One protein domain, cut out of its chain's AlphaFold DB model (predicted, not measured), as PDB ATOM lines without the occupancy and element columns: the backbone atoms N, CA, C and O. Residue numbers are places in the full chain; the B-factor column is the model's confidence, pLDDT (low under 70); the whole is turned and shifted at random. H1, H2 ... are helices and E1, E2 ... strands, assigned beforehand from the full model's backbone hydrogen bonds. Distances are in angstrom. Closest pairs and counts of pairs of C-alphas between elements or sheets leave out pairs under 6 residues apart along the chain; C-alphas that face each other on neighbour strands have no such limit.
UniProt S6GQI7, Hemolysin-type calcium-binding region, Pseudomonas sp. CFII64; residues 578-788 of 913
ATOM      1  N   VAL A 578     131.101  95.184 100.800       88.06
ATOM      2  CA  VAL A 578     131.522  95.755 102.099       88.06
ATOM      3  C   VAL A 578     132.718  96.713 101.961       88.06
ATOM      4  O   VAL A 578     132.715  97.780 102.569       88.06
ATOM      5  N   THR A 579     133.704  96.402 101.108       82.31
ATOM      6  CA  THR A 579     134.904  97.244 100.909       82.31
ATOM      7  C   THR A 579     134.587  98.677 100.444       82.31
ATOM      8  O   THR A 579     135.020  99.613 101.116       82.31
ATOM      9  N   PRO A 580     133.836  98.915  99.343       79.25
ATOM     10  CA  PRO A 580     133.400 100.270  98.991       79.25
ATOM     11  C   PRO A 580     132.393 100.860  99.996       79.25
ATOM     12  O   PRO A 580     132.307 102.082 100.114       79.25
ATOM     13  N   GLY A 581     131.683 100.017 100.757       79.38
ATOM     14  CA  GLY A 581     130.728 100.432 101.787       79.38
ATOM     15  C   GLY A 581     131.326 101.280 102.913       79.38
ATOM     16  O   GLY A 581     130.627 102.138 103.441       79.38
ATOM     17  N   GLY A 582     132.618 101.133 103.226       85.62
ATOM     18  CA  GLY A 582     133.285 101.967 104.239       85.62
ATOM     19  C   GLY A 582     133.248 103.464 103.918       85.62
ATOM     20  O   GLY A 582     132.882 104.276 104.765       85.62
ATOM     21  N   ILE A 583     133.547 103.834 102.668       86.00
ATOM     22  CA  ILE A 583     133.523 105.240 102.227       86.00
ATOM     23  C   ILE A 583     132.088 105.777 102.242       86.00
ATOM     24  O   ILE A 583     131.850 106.905 102.682       86.00
ATOM     25  N   THR A 584     131.131 104.971 101.774       88.50
ATOM     26  CA  THR A 584     129.715 105.349 101.726       88.50
ATOM     27  C   THR A 584     129.139 105.553 103.125       88.50
ATOM     28  O   THR A 584     128.504 106.579 103.356       88.50
ATOM     29  N   LEU A 585     129.390 104.635 104.065       92.56
ATOM     30  CA  LEU A 585     128.895 104.740 105.440       92.56
ATOM     31  C   LEU A 585     129.493 105.953 106.146       92.56
ATOM     32  O   LEU A 585     128.750 106.732 106.736       92.56
ATOM     33  N   LYS A 586     130.810 106.163 106.008       92.56
ATOM     34  CA  LYS A 586     131.468 107.345 106.566       92.56
ATOM     35  C   LYS A 586     130.830 108.633 106.045       92.56
ATOM     36  O   LYS A 586     130.460 109.506 106.820       92.56
ATOM     37  N   SER A 587     130.659 108.728 104.728       90.56
ATOM     38  CA  SER A 587     130.070 109.915 104.097       90.56
ATOM     39  C   SER A 587     128.622 110.145 104.541       90.56
ATOM     40  O   SER A 587     128.204 111.288 104.695       90.56
ATOM     41  N   ALA A 588     127.856 109.070 104.750       92.62
ATOM     42  CA  ALA A 588     126.484 109.138 105.238       92.62
ATOM     43  C   ALA A 588     126.408 109.650 106.687       92.62
ATOM     44  O   ALA A 588     125.554 110.482 106.981       92.62
ATOM     45  N   ILE A 589     127.312 109.199 107.563       95.50
ATOM     46  CA  ILE A 589     127.426 109.678 108.950       95.50
ATOM     47  C   ILE A 589     127.850 111.151 108.965       95.50
ATOM     48  O   ILE A 589     127.182 111.972 109.593       95.50
ATOM     49  N   ASP A 590     128.902 111.506 108.219       94.31
ATOM     50  CA  ASP A 590     129.409 112.882 108.105       94.31
ATOM     51  C   ASP A 590     128.339 113.870 107.613       94.31
ATOM     52  O   ASP A 590     128.333 115.029 108.016       94.31
ATOM     53  N   ALA A 591     127.417 113.422 106.757       91.38
ATOM     54  CA  ALA A 591     126.358 114.272 106.219       91.38
ATOM     55  C   ALA A 591     125.281 114.653 107.252       91.38
ATOM     56  O   ALA A 591     124.628 115.681 107.077       91.38
ATOM     57  N   VAL A 592     125.082 113.844 108.299       92.94
ATOM     58  CA  VAL A 592     124.030 114.068 109.312       92.94
ATOM     59  C   VAL A 592     124.569 114.493 110.676       92.94
ATOM     60  O   VAL A 592     123.796 114.944 111.515       92.94
ATOM     61  N   THR A 593     125.880 114.373 110.915       92.12
ATOM     62  CA  THR A 593     126.506 114.766 112.186       92.12
ATOM     63  C   THR A 593     127.403 115.981 112.034       92.12
ATOM     64  O   THR A 593     128.387 115.969 111.304       92.12
ATOM     65  N   SER A 594     127.085 117.040 112.782       86.38
ATOM     66  CA  SER A 594     127.875 118.276 112.831       86.38
ATOM     67  C   SER A 594     128.862 118.326 114.004       86.38
ATOM     68  O   SER A 594     129.835 119.077 113.953       86.38
ATOM     69  N   ASN A 595     128.636 117.535 115.059       91.19
ATOM     70  CA  ASN A 595     129.523 117.433 116.214       91.19
ATOM     71  C   ASN A 595     130.696 116.486 115.913       91.19
ATOM     72  O   ASN A 595     130.497 115.336 115.537       91.19
ATOM     73  N   VAL A 596     131.925 116.972 116.110       87.94
ATOM     74  CA  VAL A 596     133.163 116.226 115.825       87.94
ATOM     75  C   VAL A 596     133.324 114.988 116.715       87.94
ATOM     76  O   VAL A 596     133.812 113.964 116.234       87.94
ATOM     77  N   ALA A 597     132.930 115.058 117.990       85.81
ATOM     78  CA  ALA A 597     133.030 113.924 118.912       85.81
ATOM     79  C   ALA A 597     132.065 112.805 118.495       85.81
ATOM     80  O   ALA A 597     132.504 111.681 118.250       85.81
ATOM     81  N   ASP A 598     130.795 113.160 118.292       90.25
ATOM     82  CA  ASP A 598     129.747 112.237 117.846       90.25
ATOM     83  C   ASP A 598     130.132 111.620 116.495       90.25
ATOM     84  O   ASP A 598     130.118 110.404 116.323       90.25
ATOM     85  N   ASN A 599     130.591 112.445 115.547       93.31
ATOM     86  CA  ASN A 599     131.050 111.978 114.244       93.31
ATOM     87  C   ASN A 599     132.199 110.962 114.359       93.31
ATOM     88  O   ASN A 599     132.196 109.949 113.660       93.31
ATOM     89  N   THR A 600     133.170 111.216 115.239       92.06
ATOM     90  CA  THR A 600     134.318 110.322 115.454       92.06
ATOM     91  C   THR A 600     133.861 108.967 115.988       92.06
ATOM     92  O   THR A 600     134.252 107.934 115.441       92.06
ATOM     93  N   GLN A 601     133.000 108.961 117.008       92.12
ATOM     94  CA  GLN A 601     132.469 107.740 117.615       92.12
ATOM     95  C   GLN A 601     131.594 106.946 116.638       92.12
ATOM     96  O   GLN A 601     131.837 105.756 116.424       92.12
ATOM     97  N   LEU A 602     130.606 107.593 116.009       95.94
ATOM     98  CA  LEU A 602     129.698 106.942 115.062       95.94
ATOM     99  C   LEU A 602     130.476 106.304 113.903       95.94
ATOM    100  O   LEU A 602     130.200 105.164 113.523       95.94
ATOM    101  N   ASN A 603     131.484 107.006 113.371       95.62
ATOM    102  CA  ASN A 603     132.343 106.478 112.313       95.62
ATOM    103  C   ASN A 603     133.214 105.311 112.788       95.62
ATOM    104  O   ASN A 603     133.350 104.326 112.060       95.62
ATOM    105  N   ALA A 604     133.790 105.388 113.991       93.25
ATOM    106  CA  ALA A 604     134.587 104.299 114.553       93.25
ATOM    107  C   ALA A 604     133.746 103.025 114.734       93.25
ATOM    108  O   ALA A 604     134.148 101.948 114.286       93.25
ATOM    109  N   ASN A 605     132.540 103.161 115.290       94.88
ATOM    110  CA  ASN A 605     131.612 102.050 115.495       94.88
ATOM    111  C   ASN A 605     131.082 101.490 114.166       94.88
ATOM    112  O   ASN A 605     131.016 100.272 113.991       94.88
ATOM    113  N   GLY A 606     130.779 102.359 113.196       95.31
ATOM    114  CA  GLY A 606     130.383 101.947 111.848       95.31
ATOM    115  C   GLY A 606     131.488 101.173 111.129       95.31
ATOM    116  O   GLY A 606     131.236 100.126 110.532       95.31
ATOM    117  N   GLN A 607     132.738 101.630 111.241       94.19
ATOM    118  CA  GLN A 607     133.887 100.924 110.675       94.19
ATOM    119  C   GLN A 607     134.136  99.580 111.370       94.19
ATOM    120  O   GLN A 607     134.448  98.596 110.697       94.19
ATOM    121  N   ALA A 608     133.977  99.509 112.695       92.12
ATOM    122  CA  ALA A 608     134.080  98.258 113.444       92.12
ATOM    123  C   ALA A 608     133.015  97.243 112.998       92.12
ATOM    124  O   ALA A 608     133.345  96.076 112.770       92.12
ATOM    125  N   ALA A 609     131.775  97.694 112.782       93.38
ATOM    126  CA  ALA A 609     130.701  96.854 112.259       93.38
ATOM    127  C   ALA A 609     131.036  96.293 110.868       93.38
ATOM    128  O   ALA A 609     130.896  95.092 110.639       93.38
ATOM    129  N   LEU A 610     131.539  97.131 109.957       92.62
ATOM    130  CA  LEU A 610     131.947  96.691 108.619       92.62
ATOM    131  C   LEU A 610     133.130  95.713 108.659       92.62
ATOM    132  O   LEU A 610     133.143  94.744 107.905       92.62
ATOM    133  N   ASN A 611     134.099  95.922 109.554       91.50
ATOM    134  CA  ASN A 611     135.251  95.028 109.715       91.50
ATOM    135  C   ASN A 611     134.859  93.636 110.236       91.50
ATOM    136  O   ASN A 611     135.579  92.669 109.992       91.50
ATOM    137  N   ALA A 612     133.738  93.528 110.955       90.06
ATOM    138  CA  ALA A 612     133.199  92.254 111.420       90.06
ATOM    139  C   ALA A 612     132.479  91.462 110.308       90.06
ATOM    140  O   ALA A 612     132.245  90.261 110.461       90.06
ATOM    141  N   MET A 613     132.142  92.107 109.186       92.38
ATOM    142  CA  MET A 613     131.506  91.473 108.030       92.38
ATOM    143  C   MET A 613     132.557  90.845 107.107       92.38
ATOM    144  O   MET A 613     133.671  91.349 106.952       92.38
ATOM    145  N   ALA A 614     132.211  89.742 106.438       90.94
ATOM    146  CA  ALA A 614     133.117  89.142 105.463       90.94
ATOM    147  C   ALA A 614     133.303  90.076 104.254       90.94
ATOM    148  O   ALA A 614     132.336  90.582 103.686       90.94
ATOM    149  N   SER A 615     134.544  90.251 103.793       86.12
ATOM    150  CA  SER A 615     134.866  91.153 102.672       86.12
ATOM    151  C   SER A 615     134.229  90.748 101.334       86.12
ATOM    152  O   SER A 615     134.232  91.530 100.387       86.12
ATOM    153  N   THR A 616     133.723  89.514 101.230       87.56
ATOM    154  CA  THR A 616     132.990  88.981 100.069       87.56
ATOM    155  C   THR A 616     131.481  89.217 100.135       87.56
ATOM    156  O   THR A 616     130.779  88.867  99.188       87.56
ATOM    157  N   SER A 617     130.973  89.741 101.249       93.56
ATOM    158  CA  SER A 617     129.551  90.009 101.459       93.56
ATOM    159  C   SER A 617     129.159  91.384 100.926       93.56
ATOM    160  O   SER A 617     130.009  92.243 100.661       93.56
ATOM    161  N   ASN A 618     127.852  91.593 100.783       94.06
ATOM    162  CA  ASN A 618     127.288  92.881 100.408       94.06
ATOM    163  C   ASN A 618     126.633  93.575 101.608       94.06
ATOM    164  O   ASN A 618     126.197  92.922 102.554       94.06
ATOM    165  N   VAL A 619     126.518  94.897 101.542       94.12
ATOM    166  CA  VAL A 619     125.886  95.757 102.540       94.12
ATOM    167  C   VAL A 619     124.970  96.772 101.855       94.12
ATOM    168  O   VAL A 619     125.297  97.320 100.799       94.12
ATOM    169  N   VAL A 620     123.799  97.006 102.443       94.62
ATOM    170  CA  VAL A 620     122.938  98.150 102.116       94.62
ATOM    171  C   VAL A 620     123.238  99.275 103.095       94.62
ATOM    172  O   VAL A 620     123.227  99.036 104.300       94.62
ATOM    173  N   ILE A 621     123.474 100.483 102.578       94.69
ATOM    174  CA  ILE A 621     123.678 101.693 103.380       94.69
ATOM    175  C   ILE A 621     122.626 102.728 102.993       94.69
ATOM    176  O   ILE A 621     122.543 103.125 101.828       94.69
ATOM    177  N   GLN A 622     121.826 103.150 103.971       95.94
ATOM    178  CA  GLN A 622     120.789 104.169 103.804       95.94
ATOM    179  C   GLN A 622     120.812 105.161 104.967       95.94
ATOM    180  O   GLN A 622     120.825 104.763 106.134       95.94
ATOM    181  N   THR A 623     120.763 106.445 104.628       97.19
ATOM    182  CA  THR A 623     120.424 107.529 105.543       97.19
ATOM    183  C   THR A 623     118.908 107.688 105.574       97.19
ATOM    184  O   THR A 623     118.303 107.990 104.548       97.19
ATOM    185  N   ILE A 624     118.287 107.483 106.732       97.94
ATOM    186  CA  ILE A 624     116.846 107.608 106.955       97.94
ATOM    187  C   ILE A 624     116.599 108.831 107.837       97.94
ATOM    188  O   ILE A 624     117.037 108.869 108.983       97.94
ATOM    189  N   THR A 625     115.858 109.810 107.329       98.06
ATOM    190  CA  THR A 625     115.464 111.012 108.079       98.06
ATOM    191  C   THR A 625     113.952 110.983 108.282       98.06
ATOM    192  O   THR A 625     113.202 111.470 107.426       98.06
ATOM    193  N   PRO A 626     113.463 110.343 109.358       97.69
ATOM    194  CA  PRO A 626     112.047 110.323 109.664       97.69
ATOM    195  C   PRO A 626     111.553 111.685 110.154       97.69
ATOM    196  O   PRO A 626     112.227 112.406 110.884       97.69
ATOM    197  N   VAL A 627     110.324 112.010 109.771       96.06
ATOM    198  CA  VAL A 627     109.572 113.174 110.232       96.06
ATOM    199  C   VAL A 627     108.237 112.702 110.788       96.06
ATOM    200  O   VAL A 627     107.686 111.689 110.353       96.06
ATOM    201  N   ALA A 628     107.689 113.440 111.740       92.69
ATOM    202  CA  ALA A 628     106.349 113.186 112.236       92.69
ATOM    203  C   ALA A 628     105.554 114.487 112.330       92.69
ATOM    204  O   ALA A 628     106.096 115.587 112.195       92.69
ATOM    205  N   ALA A 629     104.250 114.355 112.559       80.56
ATOM    206  CA  ALA A 629     103.422 115.474 112.994       80.56
ATOM    207  C   ALA A 629     103.905 116.034 114.354       80.56
ATOM    208  O   ALA A 629     104.856 115.542 114.956       80.56
ATOM    209  N   SER A 630     103.234 117.061 114.878       82.50
ATOM    210  CA  SER A 630     103.640 117.748 116.118       82.50
ATOM    211  C   SER A 630     103.671 116.871 117.383       82.50
ATOM    212  O   SER A 630     104.195 117.309 118.403       82.50
ATOM    213  N   SER A 631     103.132 115.650 117.340       88.00
ATOM    214  CA  SER A 631     103.141 114.679 118.439       88.00
ATOM    215  C   SER A 631     103.698 113.333 117.983       88.00
ATOM    216  O   SER A 631     103.435 112.918 116.853       88.00
ATOM    217  N   ALA A 632     104.393 112.629 118.881       89.50
ATOM    218  CA  ALA A 632     104.907 111.286 118.623       89.50
ATOM    219  C   ALA A 632     103.775 110.330 118.199       89.50
ATOM    220  O   ALA A 632     102.766 110.229 118.907       89.50
ATOM    221  N   PRO A 633     103.905 109.639 117.054       90.88
ATOM    222  CA  PRO A 633     102.927 108.643 116.645       90.88
ATOM    223  C   PRO A 633     102.852 107.474 117.637       90.88
ATOM    224  O   PRO A 633     103.837 107.097 118.264       90.88
ATOM    225  N   ALA A 634     101.665 106.878 117.771       88.56
ATOM    226  CA  ALA A 634     101.394 105.853 118.787       88.56
ATOM    227  C   ALA A 634     102.078 104.496 118.527       88.56
ATOM    228  O   ALA A 634     102.194 103.682 119.440       88.56
ATOM    229  N   LYS A 635     102.475 104.225 117.281       92.38
ATOM    230  CA  LYS A 635     103.160 102.993 116.867       92.38
ATOM    231  C   LYS A 635     104.568 103.335 116.394       92.38
ATOM    232  O   LYS A 635     104.719 104.391 115.791       92.38
ATOM    233  N   PRO A 636     105.567 102.468 116.620       95.06
ATOM    234  CA  PRO A 636     106.926 102.732 116.170       95.06
ATOM    235  C   PRO A 636     107.041 102.670 114.643       95.06
ATOM    236  O   PRO A 636     106.336 101.893 113.995       95.06
ATOM    237  N   LEU A 637     107.974 103.438 114.080       96.44
ATOM    238  CA  LEU A 637     108.436 103.249 112.704       96.44
ATOM    239  C   LEU A 637     109.283 101.970 112.647       96.44
ATOM    240  O   LEU A 637     110.283 101.862 113.361       96.44
ATOM    241  N   VAL A 638     108.903 100.996 111.819       97.12
ATOM    242  CA  VAL A 638     109.621  99.715 111.733       97.12
ATOM    243  C   VAL A 638     110.475  99.694 110.474       97.12
ATOM    244  O   VAL A 638     109.962  99.905 109.380       97.12
ATOM    245  N   ILE A 639     111.768  99.416 110.617       97.81
ATOM    246  CA  ILE A 639     112.695  99.247 109.497       97.81
ATOM    247  C   ILE A 639     113.132  97.784 109.459       97.81
ATOM    248  O   ILE A 639     113.672  97.253 110.433       97.81
ATOM    249  N   GLU A 640     112.873  97.133 108.329       96.56
ATOM    250  CA  GLU A 640     113.133  95.714 108.099       96.56
ATOM    251  C   GLU A 640     114.215  95.564 107.023       96.56
ATOM    252  O   GLU A 640     113.970  95.760 105.833       96.56
ATOM    253  N   GLY A 641     115.434  95.266 107.463       95.94
ATOM    254  CA  GLY A 641     116.592  94.975 106.625       95.94
ATOM    255  C   GLY A 641     116.865  93.478 106.482       95.94
ATOM    256  O   GLY A 641     116.098  92.620 106.922       95.94
ATOM    257  N   THR A 642     118.010  93.166 105.880       94.69
ATOM    258  CA  THR A 642     118.537  91.801 105.771       94.69
ATOM    259  C   THR A 642     119.914  91.721 106.425       94.69
ATOM    260  O   THR A 642     120.827  92.431 106.003       94.69
ATOM    261  N   ALA A 643     120.066  90.814 107.397       92.00
ATOM    262  CA  ALA A 643     121.328  90.488 108.061       92.00
ATOM    263  C   ALA A 643     121.588  88.974 107.960       92.00
ATOM    264  O   ALA A 643     120.859  88.153 108.520       92.00
ATOM    265  N   SER A 644     122.596  88.590 107.181       91.56
ATOM    266  CA  SER A 644     122.951  87.205 106.848       91.56
ATOM    267  C   SER A 644     124.446  87.101 106.541       91.56
ATOM    268  O   SER A 644     125.123  88.111 106.415       91.56
ATOM    269  N   ALA A 645     124.967  85.890 106.327       89.25
ATOM    270  CA  ALA A 645     126.385  85.703 106.005       89.25
ATOM    271  C   ALA A 645     126.844  86.403 104.707       89.25
ATOM    272  O   ALA A 645     128.037  86.643 104.552       89.25
ATOM    273  N   THR A 646     125.935  86.708 103.771       92.38
ATOM    274  CA  THR A 646     126.261  87.268 102.441       92.38
ATOM    275  C   THR A 646     125.655  88.647 102.173       92.38
ATOM    276  O   THR A 646     126.024  89.288 101.190       92.38
ATOM    277  N   GLN A 647     124.718  89.101 103.006       94.56
ATOM    278  CA  GLN A 647     124.008  90.374 102.865       94.56
ATOM    279  C   GLN A 647     123.773  90.977 104.247       94.56
ATOM    280  O   GLN A 647     123.155  90.321 105.084       94.56
ATOM    281  N   HIS A 648     124.209  92.219 104.420       95.75
ATOM    282  CA  HIS A 648     124.105  93.005 105.644       95.75
ATOM    283  C   HIS A 648     123.353  94.315 105.402       95.75
ATOM    284  O   HIS A 648     123.185  94.753 104.255       95.75
ATOM    285  N   THR A 649     122.940  94.967 106.486       96.69
ATOM    286  CA  THR A 649     122.273  96.272 106.462       96.69
ATOM    287  C   THR A 649     122.886  97.196 107.512       96.69
ATOM    288  O   THR A 649     122.911  96.867 108.698       96.69
ATOM    289  N   ALA A 650     123.339  98.370 107.077       97.19
ATOM    290  CA  ALA A 650     123.841  99.441 107.928       97.19
ATOM    291  C   ALA A 650     123.016 100.715 107.696       97.19
ATOM    292  O   ALA A 650     122.809 101.131 106.556       97.19
ATOM    293  N   LEU A 651     122.528 101.334 108.766       98.12
ATOM    294  CA  LEU A 651     121.667 102.513 108.687       98.12
ATOM    295  C   LEU A 651     122.312 103.721 109.361       98.12
ATOM    296  O   LEU A 651     123.006 103.599 110.368       98.12
ATOM    297  N   VAL A 652     122.026 104.896 108.816       98.25
ATOM    298  CA  VAL A 652     122.260 106.181 109.471       98.25
ATOM    299  C   VAL A 652     120.895 106.826 109.658       98.25
ATOM    300  O   VAL A 652     120.196 107.061 108.681       98.25
ATOM    301  N   ILE A 653     120.462 107.052 110.889       98.56
ATOM    302  CA  ILE A 653     119.112 107.526 111.194       98.56
ATOM    303  C   ILE A 653     119.200 108.909 111.824       98.56
ATOM    304  O   ILE A 653     119.656 109.048 112.954       98.56
ATOM    305  N   ASP A 654     118.724 109.919 111.101       98.00
ATOM    306  CA  ASP A 654     118.586 111.285 111.608       98.00
ATOM    307  C   ASP A 654     117.177 111.489 112.177       98.00
ATOM    308  O   ASP A 654     116.242 111.893 111.483       98.00
ATOM    309  N   ALA A 655     117.031 111.182 113.461       97.38
ATOM    310  CA  ALA A 655     115.808 111.352 114.228       97.38
ATOM    311  C   ALA A 655     115.641 112.774 114.797       97.38
ATOM    312  O   ALA A 655     114.674 113.026 115.516       97.38
ATOM    313  N   SER A 656     116.511 113.734 114.455       95.56
ATOM    314  CA  SER A 656     116.453 115.111 114.985       95.56
ATOM    315  C   SER A 656     115.155 115.860 114.650       95.56
ATOM    316  O   SER A 656     114.854 116.897 115.246       95.56
ATOM    317  N   LYS A 657     114.377 115.357 113.683       94.94
ATOM    318  CA  LYS A 657     113.078 115.906 113.264       94.94
ATOM    319  C   LYS A 657     111.878 115.219 113.913       94.94
ATOM    320  O   LYS A 657     110.739 115.564 113.589       94.94
ATOM    321  N   LEU A 658     112.108 114.266 114.810       96.56
ATOM    322  CA  LEU A 658     111.046 113.582 115.526       96.56
ATOM    323  C   LEU A 658     110.710 114.288 116.849       96.56
ATOM    324  O   LEU A 658     111.604 114.750 117.555       96.56
ATOM    325  N   PRO A 659     109.422 114.364 117.224       94.81
ATOM    326  CA  PRO A 659     109.024 114.820 118.547       94.81
ATOM    327  C   PRO A 659     109.426 113.795 119.618       94.81
ATOM    328  O   PRO A 659     109.468 112.585 119.364       94.81
ATOM    329  N   ALA A 660     109.655 114.278 120.841       91.75
ATOM    330  CA  ALA A 660     109.975 113.438 121.992       91.75
ATOM    331  C   ALA A 660     108.924 112.331 122.206       91.75
ATOM    332  O   ALA A 660     107.722 112.559 122.059       91.75
ATOM    333  N   GLY A 661     109.387 111.130 122.560       89.19
ATOM    334  CA  GLY A 661     108.545 109.936 122.707       89.19
ATOM    335  C   GLY A 661     108.344 109.132 121.417       89.19
ATOM    336  O   GLY A 661     107.708 108.083 121.456       89.19
ATOM    337  N   SER A 662     108.895 109.582 120.286       96.44
ATOM    338  CA  SER A 662     108.915 108.790 119.052       96.44
ATOM    339  C   SER A 662     109.746 107.515 119.216       96.44
ATOM    340  O   SER A 662     110.754 107.506 119.931       96.44
ATOM    341  N   ALA A 663     109.339 106.444 118.529       97.06
ATOM    342  CA  ALA A 663     109.963 105.132 118.647       97.06
ATOM    343  C   ALA A 663     110.269 104.499 117.281       97.06
ATOM    344  O   ALA A 663     109.491 104.627 116.334       97.06
ATOM    345  N   LEU A 664     111.389 103.783 117.208       98.00
ATOM    346  CA  LEU A 664     111.871 103.047 116.045       98.00
ATOM    347  C   LEU A 664     112.100 101.580 116.415       98.00
ATOM    348  O   LEU A 664     112.595 101.283 117.505       98.00
ATOM    349  N   THR A 665     111.825 100.671 115.486       97.69
ATOM    350  CA  THR A 665     112.155  99.246 115.619       97.69
ATOM    351  C   THR A 665     113.021  98.810 114.446       97.69
ATOM    352  O   THR A 665     112.620  98.972 113.295       97.69
ATOM    353  N   LEU A 666     114.190  98.237 114.729       97.94
ATOM    354  CA  LEU A 666     115.182  97.833 113.732       97.94
ATOM    355  C   LEU A 666     115.320  96.306 113.701       97.94
ATOM    356  O   LEU A 666     115.847  95.696 114.637       97.94
ATOM    357  N   ASN A 667     114.880  95.700 112.598       95.69
ATOM    358  CA  ASN A 667     114.926  94.257 112.365       95.69
ATOM    359  C   ASN A 667     115.874  93.947 111.200       95.69
ATOM    360  O   ASN A 667     115.769  94.574 110.153       95.69
ATOM    361  N   GLY A 668     116.778  92.974 111.349       95.56
ATOM    362  CA  GLY A 668     117.711  92.600 110.276       95.56
ATOM    363  C   GLY A 668     118.711  93.706 109.916       95.56
ATOM    364  O   GLY A 668     119.097  93.834 108.758       95.56
ATOM    365  N   VAL A 669     119.093  94.523 110.900       97.06
ATOM    366  CA  VAL A 669     120.042  95.637 110.770       97.06
ATOM    367  C   VAL A 669     121.273  95.320 111.612       97.06
ATOM    368  O   VAL A 669     121.157  95.195 112.829       97.06
ATOM    369  N   ASP A 670     122.436  95.192 110.980       96.38
ATOM    370  CA  ASP A 670     123.704  94.877 111.644       96.38
ATOM    371  C   ASP A 670     124.266  96.095 112.397       96.38
ATOM    372  O   ASP A 670     124.785  95.959 113.502       96.38
ATOM    373  N   PHE A 671     124.125  97.293 111.819       97.81
ATOM    374  CA  PHE A 671     124.610  98.550 112.395       97.81
ATOM    375  C   PHE A 671     123.600  99.682 112.219       97.81
ATOM    376  O   PHE A 671     123.030  99.833 111.135       97.81
ATOM    377  N   ALA A 672     123.417 100.515 113.244       98.38
ATOM    378  CA  ALA A 672     122.696 101.776 113.110       98.38
ATOM    379  C   ALA A 672     123.384 102.910 113.880       98.38
ATOM    380  O   ALA A 672     123.557 102.816 115.095       98.38
ATOM    381  N   ALA A 673     123.723 103.986 113.169       98.38
ATOM    382  CA  ALA A 673     124.063 105.279 113.756       98.38
ATOM    383  C   ALA A 673     122.774 106.087 113.961       98.38
ATOM    384  O   ALA A 673     121.991 106.216 113.022       98.38
ATOM    385  N   ILE A 674     122.547 106.613 115.159       98.31
ATOM    386  CA  ILE A 674     121.330 107.322 115.562       98.31
ATOM    387  C   ILE A 674     121.711 108.748 115.955       98.31
ATOM    388  O   ILE A 674     122.568 108.940 116.810       98.31
ATOM    389  N   VAL A 675     121.075 109.734 115.326       97.75
ATOM    390  CA  VAL A 675     121.276 111.163 115.592       97.75
ATOM    391  C   VAL A 675     119.961 111.765 116.076       97.75
ATOM    392  O   VAL A 675     118.941 111.643 115.396       97.75
ATOM    393  N   GLY A 676     119.972 112.426 117.231       96.38
ATOM    394  CA  GLY A 676     118.792 113.002 117.870       96.38
ATOM    395  C   GLY A 676     118.072 112.064 118.849       96.38
ATOM    396  O   GLY A 676     118.246 110.847 118.859       96.38
ATOM    397  N   ALA A 677     117.223 112.663 119.689       96.38
ATOM    398  CA  ALA A 677     116.529 111.973 120.773       96.38
ATOM    399  C   ALA A 677     115.389 111.081 120.258       96.38
ATOM    400  O   ALA A 677     114.395 111.569 119.711       96.38
ATOM    401  N   VAL A 678     115.497 109.767 120.468       97.75
ATOM    402  CA  VAL A 678     114.494 108.786 120.026       97.75
ATOM    403  C   VAL A 678     114.584 107.492 120.838       97.75
ATOM    404  O   VAL A 678     115.624 107.168 121.407       97.75
ATOM    405  N   SER A 679     113.489 106.730 120.910       97.94
ATOM    406  CA  SER A 679     113.526 105.369 121.462       97.94
ATOM    407  C   SER A 679     113.795 104.356 120.348       97.94
ATOM    408  O   SER A 679     113.059 104.326 119.366       97.94
ATOM    409  N   VAL A 680     114.818 103.514 120.479       98.19
ATOM    410  CA  VAL A 680     115.224 102.537 119.456       98.19
ATOM    411  C   VAL A 680     115.181 101.131 120.032       98.19
ATOM    412  O   VAL A 680     115.878 100.819 120.991       98.19
ATOM    413  N   THR A 681     114.399 100.258 119.406       97.31
ATOM    414  CA  THR A 681     114.386  98.823 119.704       97.31
ATOM    415  C   THR A 681     115.186  98.063 118.650       97.31
ATOM    416  O   THR A 681     114.801  98.027 117.482       97.31
ATOM    417  N   GLY A 682     116.296  97.454 119.059       95.12
ATOM    418  CA  GLY A 682     117.156  96.621 118.226       95.12
ATOM    419  C   GLY A 682     116.902  95.128 118.436       95.12
ATOM    420  O   GLY A 682     117.066  94.612 119.545       95.12
ATOM    421  N   ASN A 683     116.524  94.427 117.364       90.50
ATOM    422  CA  ASN A 683     116.129  93.013 117.410       90.50
ATOM    423  C   ASN A 683     117.078  92.075 116.648       90.50
ATOM    424  O   ASN A 683     116.759  90.902 116.440       90.50
ATOM    425  N   THR A 684     118.236  92.567 116.203       90.81
ATOM    426  CA  THR A 684     119.178  91.767 115.405       90.81
ATOM    427  C   THR A 684     120.293  91.221 116.297       90.81
ATOM    428  O   THR A 684     120.860  91.939 117.118       90.81
ATOM    429  N   ALA A 685     120.612  89.933 116.171       86.62
ATOM    430  CA  ALA A 685     121.698  89.327 116.939       86.62
ATOM    431  C   ALA A 685     123.054  89.905 116.513       86.62
ATOM    432  O   ALA A 685     123.358  89.927 115.325       86.62
ATOM    433  N   GLY A 686     123.874  90.331 117.479       87.56
ATOM    434  CA  GLY A 686     125.170  90.954 117.187       87.56
ATOM    435  C   GLY A 686     125.077  92.394 116.674       87.56
ATOM    436  O   GLY A 686     126.078  92.925 116.207       87.56
ATOM    437  N   GLN A 687     123.894  93.015 116.751       92.94
ATOM    438  CA  GLN A 687     123.669  94.384 116.294       92.94
ATOM    439  C   GLN A 687     124.514  95.388 117.068       92.94
ATOM    440  O   GLN A 687     124.620  95.289 118.290       92.94
ATOM    441  N   ILE A 688     125.037  96.386 116.360       96.31
ATOM    442  CA  ILE A 688     125.713  97.543 116.944       96.31
ATOM    443  C   ILE A 688     124.813  98.772 116.770       96.31
ATOM    444  O   ILE A 688     124.517  99.180 115.645       96.31
ATOM    445  N   LEU A 689     124.370  99.361 117.878       97.88
ATOM    446  CA  LEU A 689     123.654 100.640 117.903       97.88
ATOM    447  C   LEU A 689     124.598 101.717 118.435       97.88
ATOM    448  O   LEU A 689     125.229 101.514 119.470       97.88
ATOM    449  N   SER A 690     124.702 102.844 117.741       97.75
ATOM    450  CA  SER A 690     125.553 103.962 118.151       97.75
ATOM    451  C   SER A 690     124.745 105.255 118.151       97.75
ATOM    452  O   SER A 690     124.157 105.573 117.122       97.75
ATOM    453  N   GLY A 691     124.700 105.971 119.270       97.19
ATOM    454  CA  GLY A 691     124.018 107.260 119.409       97.19
ATOM    455  C   GLY A 691     124.961 108.462 119.306       97.19
ATOM    456  O   GLY A 691     126.186 108.306 119.226       97.19
ATOM    457  N   ASP A 692     124.362 109.648 119.239       96.19
ATOM    458  CA  ASP A 692     125.015 110.959 119.299       96.19
ATOM    459  C   ASP A 692     124.916 111.558 120.712       96.19
ATOM    460  O   ASP A 692     124.666 110.838 121.667       96.19
ATOM    461  N   ALA A 693     125.110 112.873 120.865       95.31
ATOM    462  CA  ALA A 693     125.012 113.551 122.159       95.31
ATOM    463  C   ALA A 693     123.573 113.806 122.679       95.31
ATOM    464  O   ALA A 693     123.400 114.517 123.678       95.31
ATOM    465  N   ALA A 694     122.529 113.339 121.985       96.00
ATOM    466  CA  ALA A 694     121.144 113.496 122.428       96.00
ATOM    467  C   ALA A 694     120.729 112.373 123.388       96.00
ATOM    468  O   ALA A 694     121.204 111.262 123.276       96.00
ATOM    469  N   SER A 695     119.759 112.609 124.276       96.44
ATOM    470  CA  SER A 695     119.259 111.533 125.145       96.44
ATOM    471  C   SER A 695     118.407 110.527 124.357       96.44
ATOM    472  O   SER A 695     117.307 110.876 123.900       96.44
ATOM    473  N   GLN A 696     118.870 109.285 124.207       97.62
ATOM    474  CA  GLN A 696     118.136 108.202 123.549       97.62
ATOM    475  C   GLN A 696     117.743 107.078 124.522       97.62
ATOM    476  O   GLN A 696     118.319 106.874 125.590       97.62
ATOM    477  N   ASN A 697     116.730 106.304 124.127       97.81
ATOM    478  CA  ASN A 697     116.326 105.102 124.857       97.81
ATOM    479  C   ASN A 697     116.580 103.877 123.982       97.81
ATOM    480  O   ASN A 697     115.802 103.588 123.071       97.81
ATOM    481  N   PHE A 698     117.641 103.132 124.263       97.88
ATOM    482  CA  PHE A 698     117.961 101.903 123.551       97.88
ATOM    483  C   PHE A 698     117.341 100.699 124.248       97.88
ATOM    484  O   PHE A 698     117.474 100.519 125.452       97.88
ATOM    485  N   THR A 699     116.680  99.835 123.487       96.31
ATOM    486  CA  THR A 699     116.228  98.519 123.946       96.31
ATOM    487  C   THR A 699     116.808  97.458 123.033       96.31
ATOM    488  O   THR A 699     116.509  97.442 121.843       96.31
ATOM    489  N   VAL A 700     117.615  96.549 123.573       92.88
ATOM    490  CA  VAL A 700     118.140  95.403 122.818       92.88
ATOM    491  C   VAL A 700     117.464  94.114 123.274       92.88
ATOM    492  O   VAL A 700     117.427  93.789 124.462       92.88
ATOM    493  N   THR A 701     116.911  93.369 122.319       88.81
ATOM    494  CA  THR A 701     116.171  92.118 122.581       88.81
ATOM    495  C   THR A 701     116.941  90.867 122.156       88.81
ATOM    496  O   THR A 701     116.502  89.746 122.408       88.81
ATOM    497  N   ALA A 702     118.116  91.035 121.544       84.62
ATOM    498  CA  ALA A 702     118.995  89.948 121.138       84.62
ATOM    499  C   ALA A 702     120.296  89.946 121.956       84.62
ATOM    500  O   ALA A 702     120.905  90.987 122.205       84.62
ATOM    501  N   ALA A 703     120.736  88.760 122.380       81.88
ATOM    502  CA  ALA A 703     121.986  88.598 123.119       81.88
ATOM    503  C   ALA A 703     123.215  88.769 122.208       81.88
ATOM    504  O   ALA A 703     123.223  88.302 121.062       81.88
ATOM    505  N   GLY A 704     124.281  89.369 122.745       86.69
ATOM    506  CA  GLY A 704     125.525  89.643 122.018       86.69
ATOM    507  C   GLY A 704     125.515  90.942 121.208       86.69
ATOM    508  O   GLY A 704     126.426  91.155 120.415       86.69
ATOM    509  N   SER A 705     124.489  91.779 121.374       91.50
ATOM    510  CA  SER A 705     124.435  93.121 120.786       91.50
ATOM    511  C   SER A 705     125.324  94.105 121.550       91.50
ATOM    512  O   SER A 705     125.707  93.863 122.697       91.50
ATOM    513  N   GLN A 706     125.647  95.222 120.911       94.56
ATOM    514  CA  GLN A 706     126.450  96.297 121.482       94.56
ATOM    515  C   GLN A 706     125.707  97.620 121.308       94.56
ATOM    516  O   GLN A 706     125.171  97.900 120.236       94.56
ATOM    517  N   VAL A 707     125.668  98.425 122.362       96.88
ATOM    518  CA  VAL A 707     125.123  99.782 122.335       96.88
ATOM    519  C   VAL A 707     126.206 100.739 122.803       96.88
ATOM    520  O   VAL A 707     126.783 100.524 123.865       96.88
ATOM    521  N   PHE A 708     126.452 101.783 122.020       96.88
ATOM    522  CA  PHE A 708     127.338 102.896 122.343       96.88
ATOM    523  C   PHE A 708     126.519 104.182 122.284       96.88
ATOM    524  O   PHE A 708     126.377 104.757 121.207       96.88
ATOM    525  N   ALA A 709     125.918 104.577 123.403       96.00
ATOM    526  CA  ALA A 709     124.885 105.611 123.414       96.00
ATOM    527  C   ALA A 709     125.444 107.009 123.119       96.00
ATOM    528  O   ALA A 709     124.855 107.727 122.325       96.00
ATOM    529  N   GLY A 710     126.676 107.292 123.552       93.94
ATOM    530  CA  GLY A 710     127.400 108.491 123.144       93.94
ATOM    531  C   GLY A 710     127.379 109.530 124.241       93.94
ATOM    532  O   GLY A 710     128.010 109.324 125.271       93.94
ATOM    533  N   GLY A 711     126.746 110.669 124.001       92.62
ATOM    534  CA  GLY A 711     126.514 111.651 125.054       92.62
ATOM    535  C   GLY A 711     125.023 111.778 125.318       92.62
ATOM    536  O   GLY A 711     124.224 111.506 124.439       92.62
ATOM    537  N   GLY A 712     124.633 112.302 126.471       94.69
ATOM    538  CA  GLY A 712     123.223 112.541 126.744       94.69
ATOM    539  C   GLY A 712     122.836 112.040 128.115       94.69
ATOM    540  O   GLY A 712     123.493 112.316 129.103       94.69
ATOM    541  N   SER A 713     121.673 111.435 128.238       96.25
ATOM    542  CA  SER A 713     121.261 110.813 129.497       96.25
ATOM    543  C   SER A 713     120.381 109.668 129.083       96.25
ATOM    544  O   SER A 713     119.172 109.832 128.884       96.25
ATOM    545  N   ASP A 714     121.043 108.559 128.807       97.88
ATOM    546  CA  ASP A 714     120.504 107.500 127.984       97.88
ATOM    547  C   ASP A 714     119.930 106.392 128.847       97.88
ATOM    548  O   ASP A 714     120.405 106.085 129.944       97.88
ATOM    549  N   THR A 715     118.874 105.758 128.347       98.00
ATOM    550  CA  THR A 715     118.330 104.555 128.981       98.00
ATOM    551  C   THR A 715     118.669 103.340 128.137       98.00
ATOM    552  O   THR A 715     118.178 103.196 127.018       98.00
ATOM    553  N   LEU A 716     119.479 102.437 128.686       97.56
ATOM    554  CA  LEU A 716     119.965 101.227 128.029       97.56
ATOM    555  C   LEU A 716     119.252 100.011 128.614       97.56
ATOM    556  O   LEU A 716     119.607  99.496 129.673       97.56
ATOM    557  N   SER A 717     118.210  99.567 127.925       94.50
ATOM    558  CA  SER A 717     117.348  98.464 128.341       94.50
ATOM    559  C   SER A 717     117.768  97.151 127.690       94.50
ATOM    560  O   SER A 717     117.971  97.071 126.474       94.50
ATOM    561  N   PHE A 718     117.824  96.089 128.490       87.31
ATOM    562  CA  PHE A 718     118.073  94.732 128.013       87.31
ATOM    563  C   PHE A 718     116.841  93.853 128.226       87.31
ATOM    564  O   PHE A 718     116.396  93.658 129.355       87.31
ATOM    565  N   ALA A 719     116.310  93.302 127.135       79.19
ATOM    566  CA  ALA A 719     115.108  92.467 127.140       79.19
ATOM    567  C   ALA A 719     115.320  91.114 126.434       79.19
ATOM    568  O   ALA A 719     114.356  90.478 126.007       79.19
ATOM    569  N   ALA A 720     116.571  90.669 126.262       68.88
ATOM    570  CA  ALA A 720     116.846  89.420 125.561       68.88
ATOM    571  C   ALA A 720     116.627  88.182 126.447       68.88
ATOM    572  O   ALA A 720     117.017  88.148 127.612       68.88
ATOM    573  N   SER A 721     116.071  87.122 125.856       61.50
ATOM    574  CA  SER A 721     116.089  85.760 126.408       61.50
ATOM    575  C   SER A 721     116.994  84.879 125.549       61.50
ATOM    576  O   SER A 721     116.831  84.881 124.324       61.50
ATOM    577  N   SER A 722     117.918  84.102 126.130       56.31
ATOM    578  CA  SER A 722     118.660  83.106 125.340       56.31
ATOM    579  C   SER A 722     117.862  81.810 125.220       56.31
ATOM    580  O   SER A 722     117.174  81.380 126.140       56.31
ATOM    581  N   THR A 723     117.979  81.162 124.064       51.59
ATOM    582  CA  THR A 723     117.523  79.783 123.827       51.59
ATOM    583  C   THR A 723     118.704  78.838 123.553       51.59
ATOM    584  O   THR A 723     118.512  77.751 123.015       51.59
ATOM    585  N   GLY A 724     119.942  79.234 123.899       54.88
ATOM    586  CA  GLY A 724     121.177  78.534 123.514       54.88
ATOM    587  C   GLY A 724     122.190  78.349 124.650       54.88
ATOM    588  O   GLY A 724     122.157  79.049 125.651       54.88
ATOM    589  N   THR A 725     123.113  77.396 124.481       50.81
ATOM    590  CA  THR A 725     124.091  76.968 125.506       50.81
ATOM    591  C   THR A 725     125.417  77.741 125.494       50.81
ATOM    592  O   THR A 725     126.292  77.457 126.308       50.81
ATOM    593  N   THR A 726     125.613  78.669 124.553       62.16
ATOM    594  CA  THR A 726     126.857  79.443 124.420       62.16
ATOM    595  C   THR A 726     126.685  80.796 125.088       62.16
ATOM    596  O   THR A 726     125.804  81.556 124.687       62.16
ATOM    597  N   ALA A 727     127.537  81.101 126.069       66.31
ATOM    598  CA  ALA A 727     127.511  82.383 126.755       66.31
ATOM    599  C   ALA A 727     127.737  83.540 125.766       66.31
ATOM    600  O   ALA A 727     128.662  83.491 124.949       66.31
ATOM    601  N   LYS A 728     126.889  84.568 125.836       79.38
ATOM    602  CA  LYS A 728     127.014  85.801 125.052       79.38
ATOM    603  C   LYS A 728     126.936  86.997 125.988       79.38
ATOM    604  O   LYS A 728     126.039  87.085 126.825       79.38
ATOM    605  N   THR A 729     127.858  87.931 125.803       88.50
ATOM    606  CA  THR A 729     127.876  89.191 126.543       88.50
ATOM    607  C   THR A 729     127.317  90.293 125.659       88.50
ATOM    608  O   THR A 729     127.838  90.534 124.573       88.50
ATOM    609  N   THR A 730     126.257  90.950 126.117       91.75
ATOM    610  CA  THR A 730     125.761  92.198 125.533       91.75
ATOM    611  C   THR A 730     126.501  93.361 126.185       91.75
ATOM    612  O   THR A 730     126.577  93.427 127.412       91.75
ATOM    613  N   GLN A 731     127.051  94.270 125.383       94.06
ATOM    614  CA  GLN A 731     127.745  95.460 125.878       94.06
ATOM    615  C   GLN A 731     126.818  96.670 125.793       94.06
ATOM    616  O   GLN A 731     126.279  96.956 124.728       94.06
ATOM    617  N   LEU A 732     126.644  97.375 126.905       96.00
ATOM    618  CA  LEU A 732     125.871  98.610 126.990       96.00
ATOM    619  C   LEU A 732     126.802  99.711 127.498       96.00
ATOM    620  O   LEU A 732     127.214  99.689 128.654       96.00
ATOM    621  N   HIS A 733     127.175 100.631 126.623       95.88
ATOM    622  CA  HIS A 733     128.053 101.747 126.935       95.88
ATOM    623  C   HIS A 733     127.226 103.035 126.960       95.88
ATOM    624  O   HIS A 733     126.726 103.433 125.908       95.88
ATOM    625  N   GLY A 734     127.070 103.654 128.136       95.19
ATOM    626  CA  GLY A 734     126.347 104.927 128.291       95.19
ATOM    627  C   GLY A 734     127.129 106.069 127.661       95.19
ATOM    628  O   GLY A 734     126.706 106.647 126.671       95.19
ATOM    629  N   GLY A 735     128.385 106.217 128.070       93.50
ATOM    630  CA  GLY A 735     129.239 107.278 127.551       93.50
ATOM    631  C   GLY A 735     129.147 108.488 128.463       93.50
ATOM    632  O   GLY A 735     129.353 108.333 129.665       93.50
ATOM    633  N   LYS A 736     128.941 109.679 127.900       93.44
ATOM    634  CA  LYS A 736     128.867 110.919 128.674       93.44
ATOM    635  C   LYS A 736     127.439 111.228 129.094       93.44
ATOM    636  O   LYS A 736     126.518 111.233 128.291       93.44
ATOM    637  N   GLY A 737     127.339 111.749 130.302       94.56
ATOM    638  CA  GLY A 737     126.144 112.262 130.932       94.56
ATOM    639  C   GLY A 737     125.626 111.291 131.978       94.56
ATOM    640  O   GLY A 737     126.428 110.684 132.676       94.56
ATOM    641  N   VAL A 738     124.314 111.264 132.211       96.00
ATOM    642  CA  VAL A 738     123.727 110.452 133.289       96.00
ATOM    643  C   VAL A 738     122.958 109.296 132.683       96.00
ATOM    644  O   VAL A 738     121.811 109.463 132.262       96.00
ATOM    645  N   ASP A 739     123.562 108.117 132.716       97.69
ATOM    646  CA  ASP A 739     123.048 106.956 132.008       97.69
ATOM    647  C   ASP A 739     122.423 105.931 132.952       97.69
ATOM    648  O   ASP A 739     122.837 105.716 134.101       97.69
ATOM    649  N   THR A 740     121.372 105.281 132.456       98.00
ATOM    650  CA  THR A 740     120.594 104.289 133.193       98.00
ATOM    651  C   THR A 740     120.579 102.949 132.471       98.00
ATOM    652  O   THR A 740     119.988 102.805 131.404       98.00
ATOM    653  N   GLY A 741     121.149 101.919 133.094       97.44
ATOM    654  CA  GLY A 741     120.972 100.526 132.691       97.44
ATOM    655  C   GLY A 741     119.662  99.977 133.251       97.44
ATOM    656  O   GLY A 741     119.528  99.851 134.468       97.44
ATOM    657  N   ALA A 742     118.695  99.660 132.393       96.00
ATOM    658  CA  ALA A 742     117.352  99.255 132.800       96.00
ATOM    659  C   ALA A 742     117.103  97.749 132.616       96.00
ATOM    660  O   ALA A 742     117.344  97.171 131.552       96.00
ATOM    661  N   PHE A 743     116.561  97.128 133.664       92.75
ATOM    662  CA  PHE A 743     116.278  95.700 133.767       92.75
ATOM    663  C   PHE A 743     114.816  95.479 134.158       92.75
ATOM    664  O   PHE A 743     114.286  96.138 135.054       92.75
ATOM    665  N   SER A 744     114.152  94.548 133.475       90.56
ATOM    666  CA  SER A 744     112.702  94.348 133.582       90.56
ATOM    667  C   SER A 744     112.242  93.626 134.847       90.56
ATOM    668  O   SER A 744     111.065  93.721 135.185       90.56
ATOM    669  N   ASP A 745     113.129  92.889 135.519       91.31
ATOM    670  CA  ASP A 745     112.803  92.101 136.711       91.31
ATOM    671  C   ASP A 745     113.280  92.786 138.005       91.31
ATOM    672  O   ASP A 745     113.989  93.795 137.986       91.31
ATOM    673  N   ALA A 746     112.879  92.239 139.154       94.06
ATOM    674  CA  ALA A 746     113.339  92.700 140.465       94.06
ATOM    675  C   ALA A 746     114.858  92.511 140.629       94.06
ATOM    676  O   ALA A 746     115.426  91.541 140.120       94.06
ATOM    677  N   LYS A 747     115.516  93.366 141.424       94.88
ATOM    678  CA  LYS A 747     116.972  93.299 141.662       94.88
ATOM    679  C   LYS A 747     117.446  91.910 142.111       94.88
ATOM    680  O   LYS A 747     118.531  91.478 141.734       94.88
ATOM    681  N   SER A 748     116.635  91.188 142.890       95.44
ATOM    682  CA  SER A 748     116.959  89.840 143.380       95.44
ATOM    683  C   SER A 748     117.084  88.774 142.284       95.44
ATOM    684  O   SER A 748     117.550  87.679 142.580       95.44
ATOM    685  N   ALA A 749     116.656  89.060 141.050       92.69
ATOM    686  CA  ALA A 749     116.805  88.164 139.903       92.69
ATOM    687  C   ALA A 749     118.207  88.222 139.265       92.69
ATOM    688  O   ALA A 749     118.516  87.398 138.399       92.69
ATOM    689  N   TYR A 750     119.060  89.162 139.686       92.19
ATOM    690  CA  TYR A 750     120.353  89.427 139.062       92.19
ATOM    691  C   TYR A 750     121.519  89.317 140.049       92.19
ATOM    692  O   TYR A 750     121.431  89.730 141.206       92.19
ATOM    693  N   ASN A 751     122.647  88.808 139.558       93.94
ATOM    694  CA  ASN A 751     123.959  88.985 140.161       93.94
ATOM    695  C   ASN A 751     124.619  90.240 139.572       93.94
ATOM    696  O   ASN A 751     124.658  90.390 138.349       93.94
ATOM    697  N   ILE A 752     125.132  91.122 140.432       94.81
ATOM    698  CA  ILE A 752     125.771  92.389 140.048       94.81
ATOM    699  C   ILE A 752     127.220  92.353 140.532       94.81
ATOM    700  O   ILE A 752     127.469  92.359 141.738       94.81
ATOM    701  N   GLU A 753     128.164  92.333 139.597       94.38
ATOM    702  CA  GLU A 753     129.602  92.368 139.860       94.38
ATOM    703  C   GLU A 753     130.165  93.715 139.395       94.38
ATOM    704  O   GLU A 753     130.101  94.056 138.215       94.38
ATOM    705  N   GLN A 754     130.671  94.516 140.332       91.19
ATOM    706  CA  GLN A 754     131.295  95.802 140.017       91.19
ATOM    707  C   GLN A 754     132.799  95.615 139.826       91.19
ATOM    708  O   GLN A 754     133.494  95.180 140.746       91.19
ATOM    709  N   HIS A 755     133.286  95.984 138.645       91.25
ATOM    710  CA  HIS A 755     134.705  96.123 138.337       91.25
ATOM    711  C   HIS A 755     135.077  97.608 138.275       91.25
ATOM    712  O   HIS A 755     134.230  98.481 138.492       91.25
ATOM    713  N   ALA A 756     136.349  97.926 138.028       88.38
ATOM    714  CA  ALA A 756     136.763  99.319 138.052       88.38
ATOM    715  C   ALA A 756     136.179 100.115 136.875       88.38
ATOM    716  O   ALA A 756     135.718 101.232 137.088       88.38
ATOM    717  N   GLY A 757     136.205  99.557 135.666       87.69
ATOM    718  CA  GLY A 757     135.792 100.184 134.410       87.69
ATOM    719  C   GLY A 757     134.460  99.690 133.854       87.69
ATOM    720  O   GLY A 757     134.000 100.223 132.849       87.69
ATOM    721  N   TYR A 758     133.834  98.682 134.462       93.19
ATOM    722  CA  TYR A 758     132.511  98.210 134.055       93.19
ATOM    723  C   TYR A 758     131.754  97.539 135.202       93.19
ATOM    724  O   TYR A 758     132.333  97.088 136.187       93.19
ATOM    725  N   THR A 759     130.438  97.426 135.054       95.00
ATOM    726  CA  THR A 759     129.589  96.584 135.902       95.00
ATOM    727  C   THR A 759     129.060  95.423 135.076       95.00
ATOM    728  O   THR A 759     128.560  95.621 133.972       95.00
ATOM    729  N   LEU A 760     129.162  94.205 135.592       94.75
ATOM    730  CA  LEU A 760     128.606  93.013 134.971       94.75
ATOM    731  C   LEU A 760     127.297  92.647 135.675       94.75
ATOM    732  O   LEU A 760     127.276  92.376 136.876       94.75
ATOM    733  N   VAL A 761     126.197  92.628 134.928       93.69
ATOM    734  CA  VAL A 761     124.878  92.216 135.419       93.69
ATOM    735  C   VAL A 761     124.493  90.915 134.730       93.69
ATOM    736  O   VAL A 761     124.424  90.837 133.506       93.69
ATOM    737  N   THR A 762     124.259  89.873 135.521       90.75
ATOM    738  CA  THR A 762     123.940  88.525 135.031       90.75
ATOM    739  C   THR A 762     122.638  88.056 135.653       90.75
ATOM    740  O   THR A 762     122.491  88.112 136.873       90.75
ATOM    741  N   ARG A 763     121.688  87.570 134.853       87.94
ATOM    742  CA  ARG A 763     120.445  87.009 135.400       87.94
ATOM    743  C   ARG A 763     120.723  85.635 136.018       87.94
ATOM    744  O   ARG A 763     121.439  84.825 135.435       87.94
ATOM    745  N   ILE A 764     120.182  85.366 137.208       89.19
ATOM    746  CA  ILE A 764     120.503  84.153 137.987       89.19
ATOM    747  C   ILE A 764     120.001  82.876 137.296       89.19
ATOM    748  O   ILE A 764     120.670  81.845 137.347       89.19
ATOM    749  N   ASP A 765     118.836  82.934 136.651       87.31
ATOM    750  CA  ASP A 765     118.225  81.808 135.933       87.31
ATOM    751  C   ASP A 765     118.714  81.666 134.478       87.31
ATOM    752  O   ASP A 765     118.406  80.673 133.820       87.31
ATOM    753  N   ASP A 766     119.507  82.624 133.989       84.19
ATOM    754  CA  ASP A 766     120.078  82.650 132.640       84.19
ATOM    755  C   ASP A 766     121.527  83.169 132.667       84.19
ATOM    756  O   ASP A 766     121.843  84.222 132.107       84.19
ATOM    757  N   PRO A 767     122.447  82.431 133.322       84.19
ATOM    758  CA  PRO A 767     123.833  82.862 133.493       84.19
ATOM    759  C   PRO A 767     124.633  82.903 132.181       84.19
ATOM    760  O   PRO A 767     125.760  83.400 132.159       84.19
ATOM    761  N   ALA A 768     124.072  82.367 131.090       80.94
ATOM    762  CA  ALA A 768     124.652  82.437 129.753       80.94
ATOM    763  C   ALA A 768     124.495  83.832 129.119       80.94
ATOM    764  O   ALA A 768     125.254  84.164 128.207       80.94
ATOM    765  N   ASN A 769     123.558  84.650 129.604       80.50
ATOM    766  CA  ASN A 769     123.368  86.025 129.161       80.50
ATOM    767  C   ASN A 769     123.913  87.003 130.193       80.50
ATOM    768  O   ASN A 769     123.343  87.194 131.270       80.50
ATOM    769  N   GLN A 770     125.009  87.657 129.828       88.69
ATOM    770  CA  GLN A 770     125.636  88.673 130.661       88.69
ATOM    771  C   GLN A 770     125.502  90.039 130.003       88.69
ATOM    772  O   GLN A 770     125.639  90.169 128.785       88.69
ATOM    773  N   VAL A 771     125.270  91.065 130.812       93.19
ATOM    774  CA  VAL A 771     125.229  92.457 130.375       93.19
ATOM    775  C   VAL A 771     126.422  93.177 130.983       93.19
ATOM    776  O   VAL A 771     126.513  93.322 132.200       93.19
ATOM    777  N   LYS A 772     127.354  93.607 130.135       94.75
ATOM    778  CA  LYS A 772     128.502  94.426 130.525       94.75
ATOM    779  C   LYS A 772     128.131  95.892 130.336       94.75
ATOM    780  O   LYS A 772     128.003  96.340 129.199       94.75
ATOM    781  N   LEU A 773     127.978  96.619 131.436       95.44
ATOM    782  CA  LEU A 773     127.692  98.050 131.442       95.44
ATOM    783  C   LEU A 773     128.981  98.843 131.625       95.44
ATOM    784  O   LEU A 773     129.715  98.607 132.583       95.44
ATOM    785  N   VAL A 774     129.247  99.777 130.721       95.00
ATOM    786  CA  VAL A 774     130.395 100.693 130.765       95.00
ATOM    787  C   VAL A 774     129.848 102.113 130.838       95.00
ATOM    788  O   VAL A 774     128.942 102.432 130.075       95.00
ATOM    789  N   ASN A 775     130.378 102.936 131.748       93.88
ATOM    790  CA  ASN A 775     129.926 104.316 131.983       93.88
ATOM    791  C   ASN A 775     128.399 104.406 132.129       93.88
ATOM    792  O   ASN A 775     127.716 104.932 131.263       93.88
ATOM    793  N   VAL A 776     127.872 103.762 133.171       95.69
ATOM    794  CA  VAL A 776     126.451 103.807 133.533       95.69
ATOM    795  C   VAL A 776     126.363 104.101 135.021       95.69
ATOM    796  O   VAL A 776     126.873 103.321 135.829       95.69
ATOM    797  N   GLU A 777     125.693 105.190 135.387       96.06
ATOM    798  CA  GLU A 777     125.660 105.690 136.767       96.06
ATOM    799  C   GLU A 777     124.525 105.069 137.578       96.06
ATOM    800  O   GLU A 777     124.608 104.985 138.808       96.06
ATOM    801  N   THR A 778     123.458 104.624 136.912       97.19
ATOM    802  CA  THR A 778     122.272 104.073 137.577       97.19
ATOM    803  C   THR A 778     121.864 102.733 136.980       97.19
ATOM    804  O   THR A 778     121.663 102.603 135.780       97.19
ATOM    805  N   LEU A 779     121.663 101.726 137.829       97.50
ATOM    806  CA  LEU A 779     120.968 100.492 137.462       97.50
ATOM    807  C   LEU A 779     119.520 100.586 137.941       97.50
ATOM    808  O   LEU A 779     119.277 100.769 139.135       97.50
ATOM    809  N   SER A 780     118.563 100.452 137.031       97.12
ATOM    810  CA  SER A 780     117.130 100.471 137.324       97.12
ATOM    811  C   SER A 780     116.537  99.073 137.177       97.12
ATOM    812  O   SER A 780     116.725  98.424 136.151       97.12
ATOM    813  N   PHE A 781     115.825  98.614 138.201       95.62
ATOM    814  CA  PHE A 781     115.117  97.335 138.266       95.62
ATOM    815  C   PHE A 781     113.622  97.591 138.484       95.62
ATOM    816  O   PHE A 781     113.220  98.690 138.869       95.62
ATOM    817  N   ALA A 782     112.784  96.565 138.322       94.44
ATOM    818  CA  ALA A 782     111.334  96.708 138.505       94.44
ATOM    819  C   ALA A 782     110.915  97.172 139.915       94.44
ATOM    820  O   ALA A 782     109.843  97.752 140.083       94.44
ATOM    821  N   ASP A 783     111.735  96.892 140.932       96.12
ATOM    822  CA  ASP A 783     111.443  97.145 142.346       96.12
ATOM    823  C   ASP A 783     112.334  98.217 142.996       96.12
ATOM    824  O   ASP A 783     112.030  98.678 144.099       96.12
ATOM    825  N   SER A 784     113.451  98.596 142.365       96.12
ATOM    826  CA  SER A 784     114.476  99.445 142.981       96.12
ATOM    827  C   SER A 784     115.460 100.034 141.968       96.12
ATOM    828  O   SER A 784     115.567  99.568 140.838       96.12
ATOM    829  N   SER A 785     116.241 101.030 142.393       96.00
ATOM    830  CA  SER A 785     117.386 101.546 141.635       96.00
ATOM    831  C   SER A 785     118.655 101.496 142.484       96.00
ATOM    832  O   SER A 785     118.608 101.659 143.707       96.00
ATOM    833  N   VAL A 786     119.794 101.253 141.845       95.19
ATOM    834  CA  VAL A 786     121.111 101.139 142.479       95.19
ATOM    835  C   VAL A 786     122.074 102.088 141.780       95.19
ATOM    836  O   VAL A 786     122.274 101.977 140.577       95.19
ATOM    837  N   ALA A 787     122.694 102.992 142.535       94.62
ATOM    838  CA  ALA A 787     123.767 103.829 142.011       94.62
ATOM    839  C   ALA A 787     125.046 103.000 141.811       94.62
ATOM    840  O   ALA A 787     125.457 102.246 142.702       94.62
ATOM    841  N   VAL A 788     125.691 103.166 140.661       93.25
ATOM    842  CA  VAL A 788     127.025 102.636 140.372       93.25
ATOM    843  C   VAL A 788     128.036 103.664 140.869       93.25
ATOM    844  O   VAL A 788     128.349 104.644 140.204       93.25
TER     845      VAL A 788
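AT A GLANCE: This is residues 578 to 788 of the 913 residues of the protein "Hemolysin-type calcium-binding region" of Pseudomonas sp. CFII64 (UniProt S6GQI7). The chain is wound in stacked turns, a solenoid in which E1 to E12 pass back and forth between the two facing sheets of a sandwich. A helical hairpin, H1 and H2, covers the outward face of the larger sheet near its E1 edge, while E13, E14 and E17 lie at the far end. The printed part has 211 residues with two named helices followed by 17 named strands; the class is mixed, helices and strands, and both sheets are mixed. It is compact, with a radius of gyration of the C-alphas of 16.6 A and spans of 46 by 42 by 33 A.

HOW THE PARTS SIT: H1, residues 578 to 592, and H2, residues 596 to 612, form a helical hairpin and touch at a shallow tilt of 20 degrees, opposite ways, the closest C-alphas being those of Lys 586 and Asn 603, 5.9 A. Every O i to N i+4 pair is within hydrogen-bond range in H2, and 8 of 11 in H1. The larger, twisted sheet runs E1 (618 to 628), E3 (647 to 654), E5 (671 to 675), E7 (688 to 690), E9 (706 to 712), E11 (728 to 737), E15 (766 to 774), E14 (759 to 763), E13 (750 to 754). H1 and H2 are on the same face of it, two layers: H1 over E1 and E3 at a height over the sheet of 9.1 A, H2 over E5 and E7 at 8.4 A. The closest C-alphas of H2 and E5 are those of Leu 602 and Ala 673, 6.0 A. E1 and E3 are parallel, with N 624 and O 652 2.8 A apart. E13, E14 and E15 form a meander of two hairpins, each strand the antiparallel neighbour of the one before, with N 753 and O 760 at 2.9 A and N 761 and O 771 at 2.8 A. The second sheet runs E2 (637 to 640), E4 (663 to 667), E6 (679 to 682), E8 (697 to 700), E10 (715 to 718), E12 (740 to 743), E16 (778 to 780), E17 (785 to 787). E2 and E4 are parallel, with N 639 and O 665 at 2.8 A; E16 and E17 are an antiparallel hairpin, with N 779 and O 786 at 2.8 A. The facing parts of the sheets are 8.0 A centre to centre.

IN THESE COORDINATES: H1 begins at C-alpha 578 (131.522, 95.755, 102.099) and measures 21.1 A; H2 measures 24.4 A. E1 spans 31.5 A, E11 27.1 A. E15 bends by 58 degrees at residue 769. E17 ends at C-alpha 787 (123.767, 103.829, 142.011).

THE WHOLE: The two farthest C-alphas, of Pro 580 and Asp 783, are 48.7 A apart. The printed part has no cut, and no link is long. Mean pLDDT of the printed part is 91.9; residues 720 to 727, between E10 and E11, are under 70.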